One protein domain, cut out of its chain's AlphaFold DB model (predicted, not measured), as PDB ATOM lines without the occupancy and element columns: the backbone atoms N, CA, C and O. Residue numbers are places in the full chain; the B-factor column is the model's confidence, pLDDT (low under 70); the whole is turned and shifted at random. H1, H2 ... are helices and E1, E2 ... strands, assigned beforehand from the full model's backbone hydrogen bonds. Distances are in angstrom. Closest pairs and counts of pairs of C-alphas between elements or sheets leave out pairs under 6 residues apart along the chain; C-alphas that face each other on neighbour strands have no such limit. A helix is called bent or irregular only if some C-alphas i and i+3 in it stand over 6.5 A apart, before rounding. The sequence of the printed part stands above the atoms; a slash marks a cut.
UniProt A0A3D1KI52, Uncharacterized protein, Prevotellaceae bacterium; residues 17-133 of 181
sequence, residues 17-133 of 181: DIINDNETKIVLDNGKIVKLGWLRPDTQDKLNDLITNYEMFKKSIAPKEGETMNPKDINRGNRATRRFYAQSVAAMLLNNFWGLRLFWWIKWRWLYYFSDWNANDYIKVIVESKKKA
ATOM      1  N   ASP A  17     191.641 230.783 152.341       59.69
ATOM      2  CA  ASP A  17     192.395 231.757 153.139       59.69
ATOM      3  C   ASP A  17     193.727 231.188 153.672       59.69
ATOM      4  O   ASP A  17     194.698 231.939 153.805       59.69
ATOM      5  N   ILE A  18     193.815 229.871 153.910       57.69
ATOM      6  CA  ILE A  18     195.085 229.152 154.139       57.69
ATOM      7  C   ILE A  18     195.944 229.176 152.870       57.69
ATOM      8  O   ILE A  18     197.131 229.488 152.933       57.69
ATOM      9  N   ILE A  19     195.346 228.885 151.709       51.44
ATOM     10  CA  ILE A  19     196.035 228.906 150.407       51.44
ATOM     11  C   ILE A  19     196.512 230.327 150.049       51.44
ATOM     12  O   ILE A  19     197.563 230.479 149.427       51.44
ATOM     13  N   ASN A  20     195.787 231.361 150.485       55.50
ATOM     14  CA  ASN A  20     196.092 232.769 150.216       55.50
ATOM     15  C   ASN A  20     197.040 233.438 151.240       55.50
ATOM     16  O   ASN A  20     197.291 234.633 151.117       55.50
ATOM     17  N   ASP A  21     197.583 232.701 152.220       60.97
ATOM     18  CA  ASP A  21     198.578 233.167 153.211       60.97
ATOM     19  C   ASP A  21     198.244 234.522 153.875       60.97
ATOM     20  O   ASP A  21     199.078 235.427 153.971       60.97
ATOM     21  N   ASN A  22     196.996 234.701 154.328       63.19
ATOM     22  CA  ASN A  22     196.584 235.955 154.963       63.19
ATOM     23  C   ASN A  22     197.357 236.190 156.280       63.19
ATOM     24  O   ASN A  22     197.161 235.512 157.294       63.19
ATOM     25  N   GLU A  23     198.246 237.186 156.263       71.19
ATOM     26  CA  GLU A  23     199.077 237.571 157.402       71.19
ATOM     27  C   GLU A  23     198.229 238.173 158.537       71.19
ATOM     28  O   GLU A  23     197.584 239.215 158.373       71.19
ATOM     29  N   THR A  24     198.293 237.591 159.737       74.75
ATOM     30  CA  THR A  24     197.723 238.219 160.934       74.75
ATOM     31  C   THR A  24     198.630 239.352 161.394       74.75
ATOM     32  O   THR A  24     199.841 239.188 161.550       74.75
ATOM     33  N   LYS A  25     198.040 240.525 161.630       81.19
ATOM     34  CA  LYS A  25     198.733 241.693 162.176       81.19
ATOM     35  C   LYS A  25     198.665 241.659 163.699       81.19
ATOM     36  O   LYS A  25     197.593 241.807 164.274       81.19
ATOM     37  N   ILE A  26     199.812 241.502 164.341       80.44
ATOM     38  CA  ILE A  26     199.966 241.552 165.793       80.44
ATOM     39  C   ILE A  26     200.470 242.946 166.156       80.44
ATOM     40  O   ILE A  26     201.509 243.388 165.660       80.44
ATOM     41  N   VAL A  27     199.726 243.643 167.012       81.06
ATOM     42  CA  VAL A  27     200.138 244.939 167.559       81.06
ATOM     43  C   VAL A  27     200.967 244.686 168.815       81.06
ATOM     44  O   VAL A  27     200.485 244.098 169.788       81.06
ATOM     45  N   LEU A  28     202.230 245.098 168.773       82.38
ATOM     46  CA  LEU A  28     203.135 245.045 169.918       82.38
ATOM     47  C   LEU A  28     202.828 246.171 170.910       82.38
ATOM     48  O   LEU A  28     202.228 247.183 170.547       82.38
ATOM     49  N   ASP A  29     203.302 246.037 172.147       77.00
ATOM     50  CA  ASP A  29     203.128 247.050 173.199       77.00
ATOM     51  C   ASP A  29     203.759 248.405 172.822       77.00
ATOM     52  O   ASP A  29     203.280 249.459 173.228       77.00
ATOM     53  N   ASN A  30     204.792 248.394 171.976       72.94
ATOM     54  CA  ASN A  30     205.433 249.598 171.434       72.94
ATOM     55  C   ASN A  30     204.708 250.208 170.212       72.94
ATOM     56  O   ASN A  30     205.264 251.075 169.536       72.94
ATOM     57  N   GLY A  31     203.505 249.728 169.881       73.56
ATOM     58  CA  GLY A  31     202.696 250.198 168.753       73.56
ATOM     59  C   GLY A  31     203.172 249.727 167.375       73.56
ATOM     60  O   GLY A  31     202.524 250.025 166.370       73.56
ATOM     61  N   LYS A  32     204.278 248.975 167.282       79.69
ATOM     62  CA  LYS A  32     204.730 248.397 166.010       79.69
ATOM     63  C   LYS A  32     203.824 247.236 165.618       79.69
ATOM     64  O   LYS A  32     203.428 246.422 166.451       79.69
ATOM     65  N   ILE A  33     203.534 247.143 164.324       81.50
ATOM     66  CA  ILE A  33     202.728 246.063 163.761       81.50
ATOM     67  C   ILE A  33     203.664 245.018 163.174       81.50
ATOM     68  O   ILE A  33     204.506 245.325 162.327       81.50
ATOM     69  N   VAL A  34     203.489 243.776 163.602       82.69
ATOM     70  CA  VAL A  34     204.214 242.626 163.079       82.69
ATOM     71  C   VAL A  34     203.243 241.721 162.341       82.69
ATOM     72  O   VAL A  34     202.140 241.462 162.808       82.69
ATOM     73  N   LYS A  35     203.654 241.270 161.161       81.81
ATOM     74  CA  LYS A  35     202.875 240.379 160.308       81.81
ATOM     75  C   LYS A  35     203.296 238.940 160.570       81.81
ATOM     76  O   LYS A  35     204.493 238.660 160.614       81.81
ATOM     77  N   LEU A  36     202.322 238.058 160.751       82.75
ATOM     78  CA  LEU A  36     202.531 236.638 160.993       82.75
ATOM     79  C   LEU A  36     201.633 235.816 160.060       82.75
ATOM     80  O   LEU A  36     200.411 235.821 160.207       82.75
ATOM     81  N   GLY A  37     202.247 235.128 159.097       76.44
ATOM     82  CA  GLY A  37     201.569 234.186 158.197       76.44
ATOM     83  C   GLY A  37     201.320 232.816 158.838       76.44
ATOM     84  O   GLY A  37     201.560 232.620 160.034       76.44
ATOM     85  N   TRP A  38     200.840 231.860 158.044       77.62
ATOM     86  CA  TRP A  38     200.665 230.466 158.478       77.62
ATOM     87  C   TRP A  38     202.007 229.777 158.681       77.62
ATOM     88  O   TRP A  38     202.899 229.922 157.851       77.62
ATOM     89  N   LEU A  39     202.173 229.008 159.759       80.88
ATOM     90  CA  LEU A  39     203.470 228.399 160.050       80.88
ATOM     91  C   LEU A  39     203.823 227.326 159.015       80.88
ATOM     92  O   LEU A  39     203.140 226.311 158.898       80.88
ATOM     93  N   ARG A  40     204.926 227.523 158.293       81.62
ATOM     94  CA  ARG A  40     205.415 226.511 157.350       81.62
ATOM     95  C   ARG A  40     206.023 225.311 158.089       81.62
ATOM     96  O   ARG A  40     206.631 225.520 159.143       81.62
ATOM     97  N   PRO A  41     205.957 224.091 157.519       80.94
ATOM     98  CA  PRO A  41     206.573 222.896 158.104       80.94
ATOM     99  C   PRO A  41     208.060 223.084 158.444       80.94
ATOM    100  O   PRO A  41     208.465 222.817 159.567       80.94
ATOM    101  N   ASP A  42     208.845 223.695 157.549       82.06
ATOM    102  CA  ASP A  42     210.267 223.991 157.806       82.06
ATOM    103  C   ASP A  42     210.482 224.855 159.063       82.06
ATOM    104  O   ASP A  42     211.457 224.705 159.805       82.06
ATOM    105  N   THR A  43     209.569 225.802 159.307       85.94
ATOM    106  CA  THR A  43     209.591 226.655 160.497       85.94
ATOM    107  C   THR A  43     209.255 225.843 161.746       85.94
ATOM    108  O   THR A  43     209.873 226.062 162.788       85.94
ATOM    109  N   GLN A  44     208.310 224.902 161.655       84.56
ATOM    110  CA  GLN A  44     207.949 223.999 162.751       84.56
ATOM    111  C   GLN A  44     209.114 223.076 163.120       84.56
ATOM    112  O   GLN A  44     209.468 223.001 164.295       84.56
ATOM    113  N   ASP A  45     209.781 222.476 162.136       85.62
ATOM    114  CA  ASP A  45     210.970 221.646 162.358       85.62
ATOM    115  C   ASP A  45     212.074 222.445 163.052       85.62
ATOM    116  O   ASP A  45     212.655 222.010 164.048       85.62
ATOM    117  N   LYS A  46     212.297 223.688 162.606       87.62
ATOM    118  CA  LYS A  46     213.278 224.564 163.245       87.62
ATOM    119  C   LYS A  46     212.920 224.901 164.691       87.62
ATOM    120  O   LYS A  46     213.813 225.029 165.530       87.62
ATOM    121  N   LEU A  47     211.637 225.098 164.986       88.69
ATOM    122  CA  LEU A  47     211.168 225.337 166.348       88.69
ATOM    123  C   LEU A  47     211.352 224.098 167.224       88.69
ATOM    124  O   LEU A  47     211.830 224.244 168.348       88.69
ATOM    125  N   ASN A  48     211.054 222.909 166.703       87.62
ATOM    126  CA  ASN A  48     211.284 221.642 167.394       87.62
ATOM    127  C   ASN A  48     212.767 221.473 167.743       87.62
ATOM    128  O   ASN A  48     213.089 221.271 168.913       87.62
ATOM    129  N   ASP A  49     213.676 221.706 166.791       89.25
ATOM    130  CA  ASP A  49     215.121 221.695 167.045       89.25
ATOM    131  C   ASP A  49     215.518 222.642 168.188       89.25
ATOM    132  O   ASP A  49     216.344 222.310 169.044       89.25
ATOM    133  N   LEU A  50     214.967 223.859 168.207       90.75
ATOM    134  CA  LEU A  50     215.263 224.845 169.249       90.75
ATOM    135  C   LEU A  50     214.742 224.402 170.616       90.75
ATOM    136  O   LEU A  50     215.447 224.589 171.610       90.75
ATOM    137  N   ILE A  51     213.541 223.823 170.665       90.31
ATOM    138  CA  ILE A  51     212.923 223.301 171.887       90.31
ATOM    139  C   ILE A  51     213.767 222.156 172.437       90.31
ATOM    140  O   ILE A  51     214.214 222.240 173.579       90.31
ATOM    141  N   THR A  52     214.082 221.151 171.621       88.88
ATOM    142  CA  THR A  52     214.893 220.001 172.038       88.88
ATOM    143  C   THR A  52     216.256 220.444 172.562       88.88
ATOM    144  O   THR A  52     216.678 220.036 173.643       88.88
ATOM    145  N   ASN A  53     216.936 221.353 171.857       90.31
ATOM    146  CA  ASN A  53     218.218 221.897 172.312       90.31
ATOM    147  C   ASN A  53     218.106 222.653 173.644       90.31
ATOM    148  O   ASN A  53     218.996 222.560 174.493       90.31
ATOM    149  N   TYR A  54     217.026 223.409 173.838       90.06
ATOM    150  CA  TYR A  54     216.782 224.141 175.074       90.06
ATOM    151  C   TYR A  54     216.454 223.215 176.250       90.06
ATOM    152  O   TYR A  54     216.963 223.429 177.351       90.06
ATOM    153  N   GLU A  55     215.665 222.168 176.029       87.88
ATOM    154  CA  GLU A  55     215.354 221.153 177.036       87.88
ATOM    155  C   GLU A  55     216.595 220.362 177.447       87.88
ATOM    156  O   GLU A  55     216.864 220.219 178.642       87.88
ATOM    157  N   MET A  56     217.413 219.934 176.480       89.88
ATOM    158  CA  MET A  56     218.704 219.297 176.756       89.88
ATOM    159  C   MET A  56     219.611 220.208 177.586       89.88
ATOM    160  O   MET A  56     220.211 219.773 178.570       89.88
ATOM    161  N   PHE A  57     219.674 221.494 177.233       90.94
ATOM    162  CA  PHE A  57     220.435 222.471 177.995       90.94
ATOM    163  C   PHE A  57     219.893 222.628 179.421       90.94
ATOM    164  O   PHE A  57     220.675 222.586 180.369       90.94
ATOM    165  N   LYS A  58     218.574 222.760 179.599       88.00
ATOM    166  CA  LYS A  58     217.933 222.846 180.918       88.00
ATOM    167  C   LYS A  58     218.240 221.632 181.785       88.00
ATOM    168  O   LYS A  58     218.562 221.796 182.956       88.00
ATOM    169  N   LYS A  59     218.197 220.435 181.206       88.44
ATOM    170  CA  LYS A  59     218.561 219.195 181.894       88.44
ATOM    171  C   LYS A  59     220.028 219.190 182.325       88.44
ATOM    172  O   LYS A  59     220.330 218.722 183.412       88.44
ATOM    173  N   SER A  60     220.926 219.755 181.515       86.81
ATOM    174  CA  SER A  60     222.359 219.833 181.840       86.81
ATOM    175  C   SER A  60     222.690 220.743 183.030       86.81
ATOM    176  O   SER A  60     223.715 220.544 183.675       86.81
ATOM    177  N   ILE A  61     221.839 221.738 183.308       86.06
ATOM    178  CA  ILE A  61     222.014 222.703 184.406       86.06
ATOM    179  C   ILE A  61     221.131 222.396 185.620       86.06
ATOM    180  O   ILE A  61     221.196 223.120 186.611       86.06
ATOM    181  N   ALA A  62     220.265 221.384 185.533       84.81
ATOM    182  CA  ALA A  62     219.383 221.021 186.629       84.81
ATOM    183  C   ALA A  62     220.222 220.496 187.810       84.81
ATOM    184  O   ALA A  62     221.113 219.668 187.591       84.81
ATOM    185  N   PRO A  63     219.969 220.965 189.046       86.12
ATOM    186  CA  PRO A  63     220.648 220.426 190.216       86.12
ATOM    187  C   PRO A  63     220.274 218.951 190.407       86.12
ATOM    188  O   PRO A  63     219.191 218.516 190.006       86.12
ATOM    189  N   LYS A  64     221.170 218.176 191.026       84.25
ATOM    190  CA  LYS A  64     220.844 216.806 191.437       84.25
ATOM    191  C   LYS A  64     219.766 216.841 192.519       84.25
ATOM    192  O   LYS A  64     219.623 217.839 193.224       84.25
ATOM    193  N   GLU A  65     218.997 215.762 192.642       81.12
ATOM    194  CA  GLU A  65     217.952 215.664 193.662       81.12
ATOM    195  C   GLU A  65     218.517 215.979 195.056       81.12
ATOM    196  O   GLU A  65     219.501 215.385 195.491       81.12
ATOM    197  N   GLY A  66     217.904 216.952 195.738       79.06
ATOM    198  CA  GLY A  66     218.332 217.418 197.060       79.06
ATOM    199  C   GLY A  66     219.357 218.561 197.063       79.06
ATOM    200  O   GLY A  66     219.631 219.107 198.129       79.06
ATOM    201  N   GLU A  67     219.887 218.979 195.909       82.56
ATOM    202  CA  GLU A  67     220.813 220.112 195.806       82.56
ATOM    203  C   GLU A  67     220.095 221.417 195.423       82.56
ATOM    204  O   GLU A  67     219.152 221.444 194.628       82.56
ATOM    205  N   THR A  68     220.567 222.539 195.973       81.88
ATOM    206  CA  THR A  68     220.104 223.870 195.554       81.88
ATOM    207  C   THR A  68     220.820 224.305 194.276       81.88
ATOM    208  O   THR A  68     221.990 223.996 194.056       81.88
ATOM    209  N   MET A  69     220.116 225.029 193.402       79.88
ATOM    210  CA  MET A  69     220.678 225.456 192.121       79.88
ATOM    211  C   MET A  69     221.748 226.535 192.321       79.88
ATOM    212  O   MET A  69     221.514 227.553 192.973       79.88
ATOM    213  N   ASN A  70     222.919 226.341 191.714       85.94
ATOM    214  CA  ASN A  70     224.012 227.304 191.790       85.94
ATOM    215  C   ASN A  70     223.594 228.650 191.155       85.94
ATOM    216  O   ASN A  70     223.116 228.663 190.014       85.94
ATOM    217  N   PRO A  71     223.834 229.803 191.811       86.62
ATOM    218  CA  PRO A  71     223.544 231.126 191.249       86.62
ATOM    219  C   PRO A  71     224.124 231.365 189.846       86.62
ATOM    220  O   PRO A  71     223.529 232.072 189.026       86.62
ATOM    221  N   LYS A  72     225.278 230.764 189.524       86.31
ATOM    222  CA  LYS A  72     225.871 230.842 188.179       86.31
ATOM    223  C   LYS A  72     225.012 230.128 187.133       86.31
ATOM    224  O   LYS A  72     224.832 230.668 186.039       86.31
ATOM    225  N   ASP A  73     224.453 228.973 187.474       87.12
ATOM    226  CA  ASP A  73     223.595 228.185 186.588       87.12
ATOM    227  C   ASP A  73     222.219 228.821 186.417       87.12
ATOM    228  O   ASP A  73     221.690 228.819 185.308       87.12
ATOM    229  N   ILE A  74     221.698 229.493 187.449       85.00
ATOM    230  CA  ILE A  74     220.489 230.327 187.346       85.00
ATOM    231  C   ILE A  74     220.698 231.433 186.300       85.00
ATOM    232  O   ILE A  74     219.917 231.577 185.357       85.00
ATOM    233  N   ASN A  75     221.798 232.183 186.400       87.81
ATOM    234  CA  ASN A  75     222.118 233.248 185.444       87.81
ATOM    235  C   ASN A  75     222.390 232.716 184.030       87.81
ATOM    236  O   ASN A  75     222.092 233.377 183.027       87.81
ATOM    237  N   ARG A  76     222.976 231.524 183.918       87.75
ATOM    238  CA  ARG A  76     223.180 230.838 182.638       87.75
ATOM    239  C   ARG A  76     221.843 230.411 182.025       87.75
ATOM    240  O   ARG A  76     221.628 230.663 180.840       87.75
ATOM    241  N   GLY A  77     220.945 229.856 182.837       87.12
ATOM    242  CA  GLY A  77     219.571 229.501 182.488       87.12
ATOM    243  C   GLY A  77     218.792 230.701 181.967       87.12
ATOM    244  O   GLY A  77     218.335 230.679 180.829       87.12
ATOM    245  N   ASN A  78     218.758 231.796 182.727       86.31
ATOM    246  CA  ASN A  78     218.045 233.023 182.354       86.31
ATOM    247  C   ASN A  78     218.499 233.588 180.998       86.31
ATOM    248  O   ASN A  78     217.675 234.000 180.179       86.31
ATOM    249  N   ARG A  79     219.810 233.576 180.721       86.88
ATOM    250  CA  ARG A  79     220.348 233.996 179.414       86.88
ATOM    251  C   ARG A  79     219.936 233.049 178.289       86.88
ATOM    252  O   ARG A  79     219.552 233.514 177.217       86.88
ATOM    253  N   ALA A  80     219.988 231.740 178.530       88.31
ATOM    254  CA  ALA A  80     219.560 230.744 177.553       88.31
ATOM    255  C   ALA A  80     218.063 230.860 177.238       88.31
ATOM    256  O   ALA A  80     217.691 230.809 176.070       88.31
ATOM    257  N   THR A  81     217.222 231.106 178.244       86.31
ATOM    258  CA  THR A  81     215.780 231.327 178.091       86.31
ATOM    259  C   THR A  81     215.479 232.544 177.221       86.31
ATOM    260  O   THR A  81     214.702 232.445 176.274       86.31
ATOM    261  N   ARG A  82     216.133 233.687 177.472       86.12
ATOM    262  CA  ARG A  82     215.971 234.886 176.627       86.12
ATOM    263  C   ARG A  82     216.398 234.628 175.186       86.12
ATOM    264  O   ARG A  82     215.705 235.026 174.255       86.12
ATOM    265  N   ARG A  83     217.524 233.932 175.002       89.56
ATOM    266  CA  ARG A  83     218.011 233.557 173.672       89.56
ATOM    267  C   ARG A  83     217.021 232.643 172.954       89.56
ATOM    268  O   ARG A  83     216.763 232.864 171.778       89.56
ATOM    269  N   PHE A  84     216.467 231.662 173.662       90.12
ATOM    270  CA  PHE A  84     215.464 230.745 173.138       90.12
ATOM    271  C   PHE A  84     214.233 231.504 172.633       90.12
ATOM    272  O   PHE A  84     213.906 231.375 171.460       90.12
ATOM    273  N   TYR A  85     213.636 232.389 173.439       89.25
ATOM    274  CA  TYR A  85     212.480 233.180 173.000       89.25
ATOM    275  C   TYR A  85     212.773 234.043 171.766       89.25
ATOM    276  O   TYR A  85     211.981 234.055 170.823       89.25
ATOM    277  N   ALA A  86     213.930 234.714 171.730       90.12
ATOM    278  CA  ALA A  86     214.336 235.510 170.574       90.12
ATOM    279  C   ALA A  86     214.527 234.651 169.311       90.12
ATOM    280  O   ALA A  86     214.142 235.064 168.219       90.12
ATOM    281  N   GLN A  87     215.098 233.451 169.451       92.00
ATOM    282  CA  GLN A  87     215.265 232.500 168.350       92.00
ATOM    283  C   GLN A  87     213.917 231.957 167.865       92.00
ATOM    284  O   GLN A  87     213.661 231.975 166.663       92.00
ATOM    285  N   SER A  88     213.036 231.536 168.770       89.75
ATOM    286  CA  SER A  88     211.714 231.012 168.419       89.75
ATOM    287  C   SER A  88     210.882 232.044 167.667       89.75
ATOM    288  O   SER A  88     210.378 231.766 166.582       89.75
ATOM    289  N   VAL A  89     210.815 233.274 168.175       90.50
ATOM    290  CA  VAL A  89     210.091 234.353 167.498       90.50
ATOM    291  C   VAL A  89     210.752 234.728 166.175       90.50
ATOM    292  O   VAL A  89     210.052 234.912 165.186       90.50
ATOM    293  N   ALA A  90     212.085 234.774 166.085       91.00
ATOM    294  CA  ALA A  90     212.750 234.994 164.799       91.00
ATOM    295  C   ALA A  90     212.354 233.941 163.751       91.00
ATOM    296  O   ALA A  90     212.191 234.294 162.584       91.00
ATOM    297  N   ALA A  91     212.187 232.678 164.160       89.81
ATOM    298  CA  ALA A  91     211.792 231.597 163.258       89.81
ATOM    299  C   ALA A  91     210.376 231.848 162.742       89.81
ATOM    300  O   ALA A  91     210.158 231.875 161.532       89.81
ATOM    301  N   MET A  92     209.457 232.139 163.666       88.81
ATOM    302  CA  MET A  92     208.051 232.438 163.382       88.81
ATOM    303  C   MET A  92     207.877 233.656 162.468       88.81
ATOM    304  O   MET A  92     206.991 233.657 161.625       88.81
ATOM    305  N   LEU A  93     208.723 234.684 162.593       87.19
ATOM    306  CA  LEU A  93     208.649 235.884 161.750       87.19
ATOM    307  C   LEU A  93     209.270 235.710 160.368       87.19
ATOM    308  O   LEU A  93     208.842 236.364 159.423       87.19
ATOM    309  N   LEU A  94     210.332 234.911 160.254       86.38
ATOM    310  CA  LEU A  94     210.987 234.689 158.967       86.38
ATOM    311  C   LEU A  94     210.176 233.743 158.089       86.38
ATOM    312  O   LEU A  94     210.161 233.967 156.884       86.38
ATOM    313  N   ASN A  95     209.552 232.726 158.699       83.94
ATOM    314  CA  ASN A  95     208.556 231.777 158.179       83.94
ATOM    315  C   ASN A  95     208.748 231.208 156.754       83.94
ATOM    316  O   ASN A  95     207.862 230.563 156.210       83.94
ATOM    317  N   ASN A  96     209.893 231.439 156.127       81.75
ATOM    318  CA  ASN A  96     210.217 231.079 154.758       81.75
ATOM    319  C   ASN A  96     211.561 230.364 154.764       81.75
ATOM    320  O   ASN A  96     212.487 230.786 155.461       81.75
ATOM    321  N   PHE A  97     211.705 229.347 153.913       77.75
ATOM    322  CA  PHE A  97     212.928 228.548 153.798       77.75
ATOM    323  C   PHE A  97     214.183 229.409 153.555       77.75
ATOM    324  O   PHE A  97     215.162 229.344 154.300       77.75
ATOM    325  N   TRP A  98     214.134 230.306 152.565       80.50
ATOM    326  CA  TRP A  98     215.233 231.238 152.277       80.50
ATOM    327  C   TRP A  98     215.464 232.251 153.402       80.50
ATOM    328  O   TRP A  98     216.608 232.600 153.697       80.50
ATOM    329  N   GLY A  99     214.390 232.678 154.072       81.44
ATOM    330  CA  GLY A  99     214.458 233.577 155.223       81.44
ATOM    331  C   GLY A  99     215.218 232.952 156.391       81.44
ATOM    332  O   GLY A  99     216.147 233.556 156.929       81.44
ATOM    333  N   LEU A 100     214.872 231.711 156.727       84.12
ATOM    334  CA  LEU A 100     215.519 230.903 157.759       84.12
ATOM    335  C   LEU A 100     216.967 230.542 157.408       84.12
ATOM    336  O   LEU A 100     217.793 230.383 158.302       84.12
ATOM    337  N   ARG A 101     217.318 230.438 156.125       83.88
ATOM    338  CA  ARG A 101     218.695 230.127 155.727       83.88
ATOM    339  C   ARG A 101     219.608 231.353 155.716       83.88
ATOM    340  O   ARG A 101     220.739 231.261 156.184       83.88
ATOM    341  N   LEU A 102     219.135 232.489 155.200       87.00
ATOM    342  CA  LEU A 102     219.965 233.680 154.971       87.00
ATOM    343  C   LEU A 102     219.852 234.715 156.094       87.00
ATOM    344  O   LEU A 102     220.860 235.218 156.587       87.00
ATOM    345  N   PHE A 103     218.633 235.025 156.534       89.06
ATOM    346  CA  PHE A 103     218.380 236.130 157.465       89.06
ATOM    347  C   PHE A 103     218.252 235.690 158.921       89.06
ATOM    348  O   PHE A 103     218.215 236.537 159.813       89.06
ATOM    349  N   TRP A 104     218.249 234.382 159.188       87.25
ATOM    350  CA  TRP A 104     218.185 233.824 160.537       87.25
ATOM    351  C   TRP A 104     219.225 234.422 161.475       87.25
ATOM    352  O   TRP A 104     218.868 234.983 162.510       87.25
ATOM    353  N   TRP A 105     220.504 234.363 161.092       89.62
ATOM    354  CA  TRP A 105     221.624 234.829 161.915       89.62
ATOM    355  C   TRP A 105     221.485 236.303 162.329       89.62
ATOM    356  O   TRP A 105     221.859 236.647 163.455       89.62
ATOM    357  N   ILE A 106     220.923 237.137 161.446       91.38
ATOM    358  CA  ILE A 106     220.685 238.567 161.670       91.38
ATOM    359  C   ILE A 106     219.453 238.763 162.555       91.38
ATOM    360  O   ILE A 106     219.511 239.487 163.546       91.38
ATOM    361  N   LYS A 107     218.335 238.106 162.225       88.81
ATOM    362  CA  LYS A 107     217.026 238.400 162.814       88.81
ATOM    363  C   LYS A 107     216.972 238.099 164.308       88.81
ATOM    364  O   LYS A 107     216.538 238.956 165.072       88.81
ATOM    365  N   TRP A 108     217.440 236.925 164.742       90.88
ATOM    366  CA  TRP A 108     217.396 236.584 166.170       90.88
ATOM    367  C   TRP A 108     218.388 237.417 166.989       90.88
ATOM    368  O   TRP A 108     218.095 237.764 168.129       90.88
ATOM    369  N   ARG A 109     219.546 237.785 166.415       90.19
ATOM    370  CA  ARG A 109     220.507 238.684 167.077       90.19
ATOM    371  C   ARG A 109     219.952 240.086 167.215       90.19
ATOM    372  O   ARG A 109     220.119 240.698 168.262       90.19
ATOM    373  N   TRP A 110     219.281 240.571 166.178       91.38
ATOM    374  CA  TRP A 110     218.613 241.859 166.224       91.38
ATOM    375  C   TRP A 110     217.531 241.877 167.309       91.38
ATOM    376  O   TRP A 110     217.528 242.786 168.133       91.38
ATOM    377  N   LEU A 111     216.706 240.826 167.393       87.00
ATOM    378  CA  LEU A 111     215.720 240.674 168.470       87.00
ATOM    379  C   LEU A 111     216.360 240.617 169.864       87.00
ATOM    380  O   LEU A 111     215.839 241.194 170.807       87.00
ATOM    381  N   TYR A 112     217.508 239.954 169.995       87.31
ATOM    382  CA  TYR A 112     218.171 239.797 171.285       87.31
ATOM    383  C   TYR A 112     218.887 241.067 171.779       87.31
ATOM    384  O   TYR A 112     218.885 241.327 172.979       87.31
ATOM    385  N   TYR A 113     219.524 241.832 170.885       85.81
ATOM    386  CA  TYR A 113     220.372 242.971 171.267       85.81
ATOM    387  C   TYR A 113     219.720 244.339 171.077       85.81
ATOM    388  O   TYR A 113     219.992 245.242 171.859       85.81
ATOM    389  N   PHE A 114     218.913 244.507 170.031       81.38
ATOM    390  CA  PHE A 114     218.453 245.823 169.578       81.38
ATOM    391  C   PHE A 114     216.940 246.005 169.670       81.38
ATOM    392  O   PHE A 114     216.436 247.087 169.382       81.38
ATOM    393  N   SER A 115     216.202 244.952 170.012       74.00
ATOM    394  CA  SER A 115     214.751 245.000 170.032       74.00
ATOM    395  C   SER A 115     214.240 245.220 171.445       74.00
ATOM    396  O   SER A 115     214.382 244.351 172.302       74.00
ATOM    397  N   ASP A 116     213.557 246.345 171.653       75.31
ATOM    398  CA  ASP A 116     212.862 246.692 172.902       75.31
ATOM    399  C   ASP A 116     211.568 245.880 173.100       75.31
ATOM    400  O   ASP A 116     210.544 246.399 173.541       75.31
ATOM    401  N   TRP A 117     211.558 244.613 172.686       79.75
ATOM    402  CA  TRP A 117     210.386 243.758 172.840       79.75
ATOM    403  C   TRP A 117     210.281 243.312 174.285       79.75
ATOM    404  O   TRP A 117     211.228 242.759 174.853       79.75
ATOM    405  N   ASN A 118     209.108 243.523 174.869       80.88
ATOM    406  CA  ASN A 118     208.846 243.047 176.212       80.88
ATOM    407  C   ASN A 118     208.581 241.532 176.196       80.88
ATOM    408  O   ASN A 118     208.224 240.961 175.166       80.88
ATOM    409  N   ALA A 119     208.703 240.862 177.345       80.69
ATOM    410  CA  ALA A 119     208.373 239.439 177.472       80.69
ATOM    411  C   ALA A 119     206.950 239.134 176.963       80.69
ATOM    412  O   ALA A 119     206.734 238.120 176.299       80.69
ATOM    413  N   ASN A 120     206.009 240.053 177.193       84.56
ATOM    414  CA  ASN A 120     204.638 239.955 176.697       84.56
ATOM    415  C   ASN A 120     204.547 239.978 175.168       84.56
ATOM    416  O   ASN A 120     203.758 239.223 174.608       84.56
ATOM    417  N   ASP A 121     205.363 240.780 174.482       85.88
ATOM    418  CA  ASP A 121     205.379 240.839 173.016       85.88
ATOM    419  C   ASP A 121     205.829 239.507 172.408       85.88
ATOM    420  O   ASP A 121     205.201 239.002 171.476       85.88
ATOM    421  N   TYR A 122     206.863 238.883 172.987       84.69
ATOM    422  CA  TYR A 122     207.285 237.539 172.588       84.69
ATOM    423  C   TYR A 122     206.159 236.517 172.791       84.69
ATOM    424  O   TYR A 122     205.885 235.713 171.900       84.69
ATOM    425  N   ILE A 123     205.477 236.567 173.939       86.31
ATOM    426  CA  ILE A 123     204.372 235.654 174.258       86.31
ATOM    427  C   ILE A 123     203.204 235.841 173.287       86.31
ATOM    428  O   ILE A 123     202.668 234.846 172.807       86.31
ATOM    429  N   LYS A 124     202.830 237.080 172.948       85.50
ATOM    430  CA  LYS A 124     201.749 237.366 171.991       85.50
ATOM    431  C   LYS A 124     202.003 236.701 170.642       85.50
ATOM    432  O   LYS A 124     201.111 236.037 170.123       85.50
ATOM    433  N   VAL A 125     203.220 236.833 170.106       86.69
ATOM    434  CA  VAL A 125     203.587 236.193 168.834       86.69
ATOM    435  C   VAL A 125     203.490 234.674 168.945       86.69
ATOM    436  O   VAL A 125     202.874 234.046 168.093       86.69
ATOM    437  N   ILE A 126     204.018 234.086 170.020       86.06
ATOM    438  CA  ILE A 126     203.995 232.630 170.230       86.06
ATOM    439  C   ILE A 126     202.562 232.093 170.355       86.06
ATOM    440  O   ILE A 126     202.240 231.057 169.775       86.06
ATOM    441  N   VAL A 127     201.696 232.780 171.103       85.38
ATOM    442  CA  VAL A 127     200.289 232.389 171.277       85.38
ATOM    443  C   VAL A 127     199.556 232.427 169.942       85.38
ATOM    444  O   VAL A 127     198.822 231.493 169.625       85.38
ATOM    445  N   GLU A 128     199.781 233.465 169.143       84.00
ATOM    446  CA  GLU A 128     199.136 233.596 167.841       84.00
ATOM    447  C   GLU A 128     199.653 232.556 166.837       84.00
ATOM    448  O   GLU A 128     198.868 231.933 166.124       84.00
ATOM    449  N   SER A 129     200.960 232.273 166.852       80.75
ATOM    450  CA  SER A 129     201.557 231.170 166.093       80.75
ATOM    451  C   SER A 129     200.955 229.813 166.467       80.75
ATOM    452  O   SER A 129     200.708 228.993 165.585       80.75
ATOM    453  N   LYS A 130     200.688 229.570 167.758       80.12
ATOM    454  CA  LYS A 130     200.077 228.321 168.232       80.12
ATOM    455  C   LYS A 130     198.638 228.156 167.740       80.12
ATOM    456  O   LYS A 130     198.281 227.066 167.308       80.12
ATOM    457  N   LYS A 131     197.825 229.216 167.798       75.62
ATOM    458  CA  LYS A 131     196.439 229.179 167.299       75.62
ATOM    459  C   LYS A 131     196.395 228.811 165.818       75.62
ATOM    460  O   LYS A 131     195.703 227.870 165.454       75.62
ATOM    461  N   LYS A 132     197.228 229.464 165.002       72.38
ATOM    462  CA  LYS A 132     197.341 229.165 163.568       72.38
ATOM    463  C   LYS A 132     197.789 227.729 163.290       72.38
ATOM    464  O   LYS A 132     197.267 227.096 162.382       72.38
ATOM    465  N   ALA A 133     198.734 227.194 164.065       67.81
ATOM    466  CA  ALA A 133     199.148 225.798 163.912       67.81
ATOM    467  C   ALA A 133     197.988 224.821 164.192       67.81
ATOM    468  O   ALA A 133     197.767 223.890 163.425       67.81
TER     469      ALA A 133
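Overview. This is residues 17 to 133 of the 181 residues of an uncharacterized protein of Prevotellaceae bacterium (UniProt A0A3D1KI52). A long helical hairpin, H1 and H2 side by side, makes the longest axis, and a short-armed head gathers round the end away from its link. There H3 packs on one side of H2 and H4 on the other, and the small hairpin of E1 and E2 lies next to H4 and the last residues of H2. The printed part has 117 residues with two named strands and four named helices, in the order E1, E2, H1, H2, H3, H4; the two strands form one antiparallel sheet, and the class is mostly helix. It is only just compact, close to loose, with a radius of gyration of the C-alphas of 15.9 A, and elongated, with spans of 54 by 30 by 27 A.

Arrangement. E1, residues 24 to 27, and E2, residues 33 to 36, are an antiparallel hairpin at 149 degrees, with N 24 and O 36 2.8 A apart and N 34 and O 26 2.9 A apart, both within hydrogen-bond range. H1, residues 41 to 61, and H2, residues 71 to 94, are a helical hairpin: they touch at a shallow tilt of 1 degrees, opposite ways, with the closest C-alphas, those of Leu 47 and Ser 88, 6.1 A apart. The closest C-alphas of E2 and H2, those of Leu 36 and Leu 93, are 6.2 A apart. H2 is the hub, touching three helices. H3, residues 97 to 113, makes a helical hairpin with H2: they touch at a steep tilt of 43 degrees, opposite ways, closest at the C-alphas of Gln 87 and Trp 108, 5.1 A. H3 is irregular, with C-alphas 102 and 105 7.2 A apart, and has a kink of 65 degrees near residue 104. H1 and H3 only just touch, only at their ends, with 3 pairs of C-alphas within 8 A, the closest those of Asp 42 and Phe 97, 6.6 A. H4, residues 119 to 133, touches H2 at residues 85 to 92 alone, at a steep tilt of 49 degrees, the same way, closest at the C-alphas of Val 89 and Tyr 122, 6.6 A. The closest C-alphas of E1 and H4, those of Ile 26 and Val 125, are 7.1 A apart. H4 is apart from H1 and from H3. In H1, H2 and H4 every O i to N i+4 pair is within hydrogen-bond range; in H3, 9 of 13 are.

Along the chain. E1 begins at C-alpha 24 (197.723, 238.219, 160.934). H1 is 30.5 A long, H2 34.8 A, H3 23.8 A and H4 21.3 A, while E1 is 9.7 A and E2 9.8 A. H2 begins at C-alpha 71 (223.544, 231.126, 191.249), and H4 ends at C-alpha 133 (199.148, 225.798, 163.912).

Size, cuts and confidence. The two C-alphas farthest apart, those of Asn 20 and Gly 66, are 54.1 A apart. The printed part has no cut and no long link; the link from H1 to H2, 9 residues, is short, and the others are tight. Mean pLDDT of the printed part is 83.1, with residues 17 to 22 and residue 133 under 70.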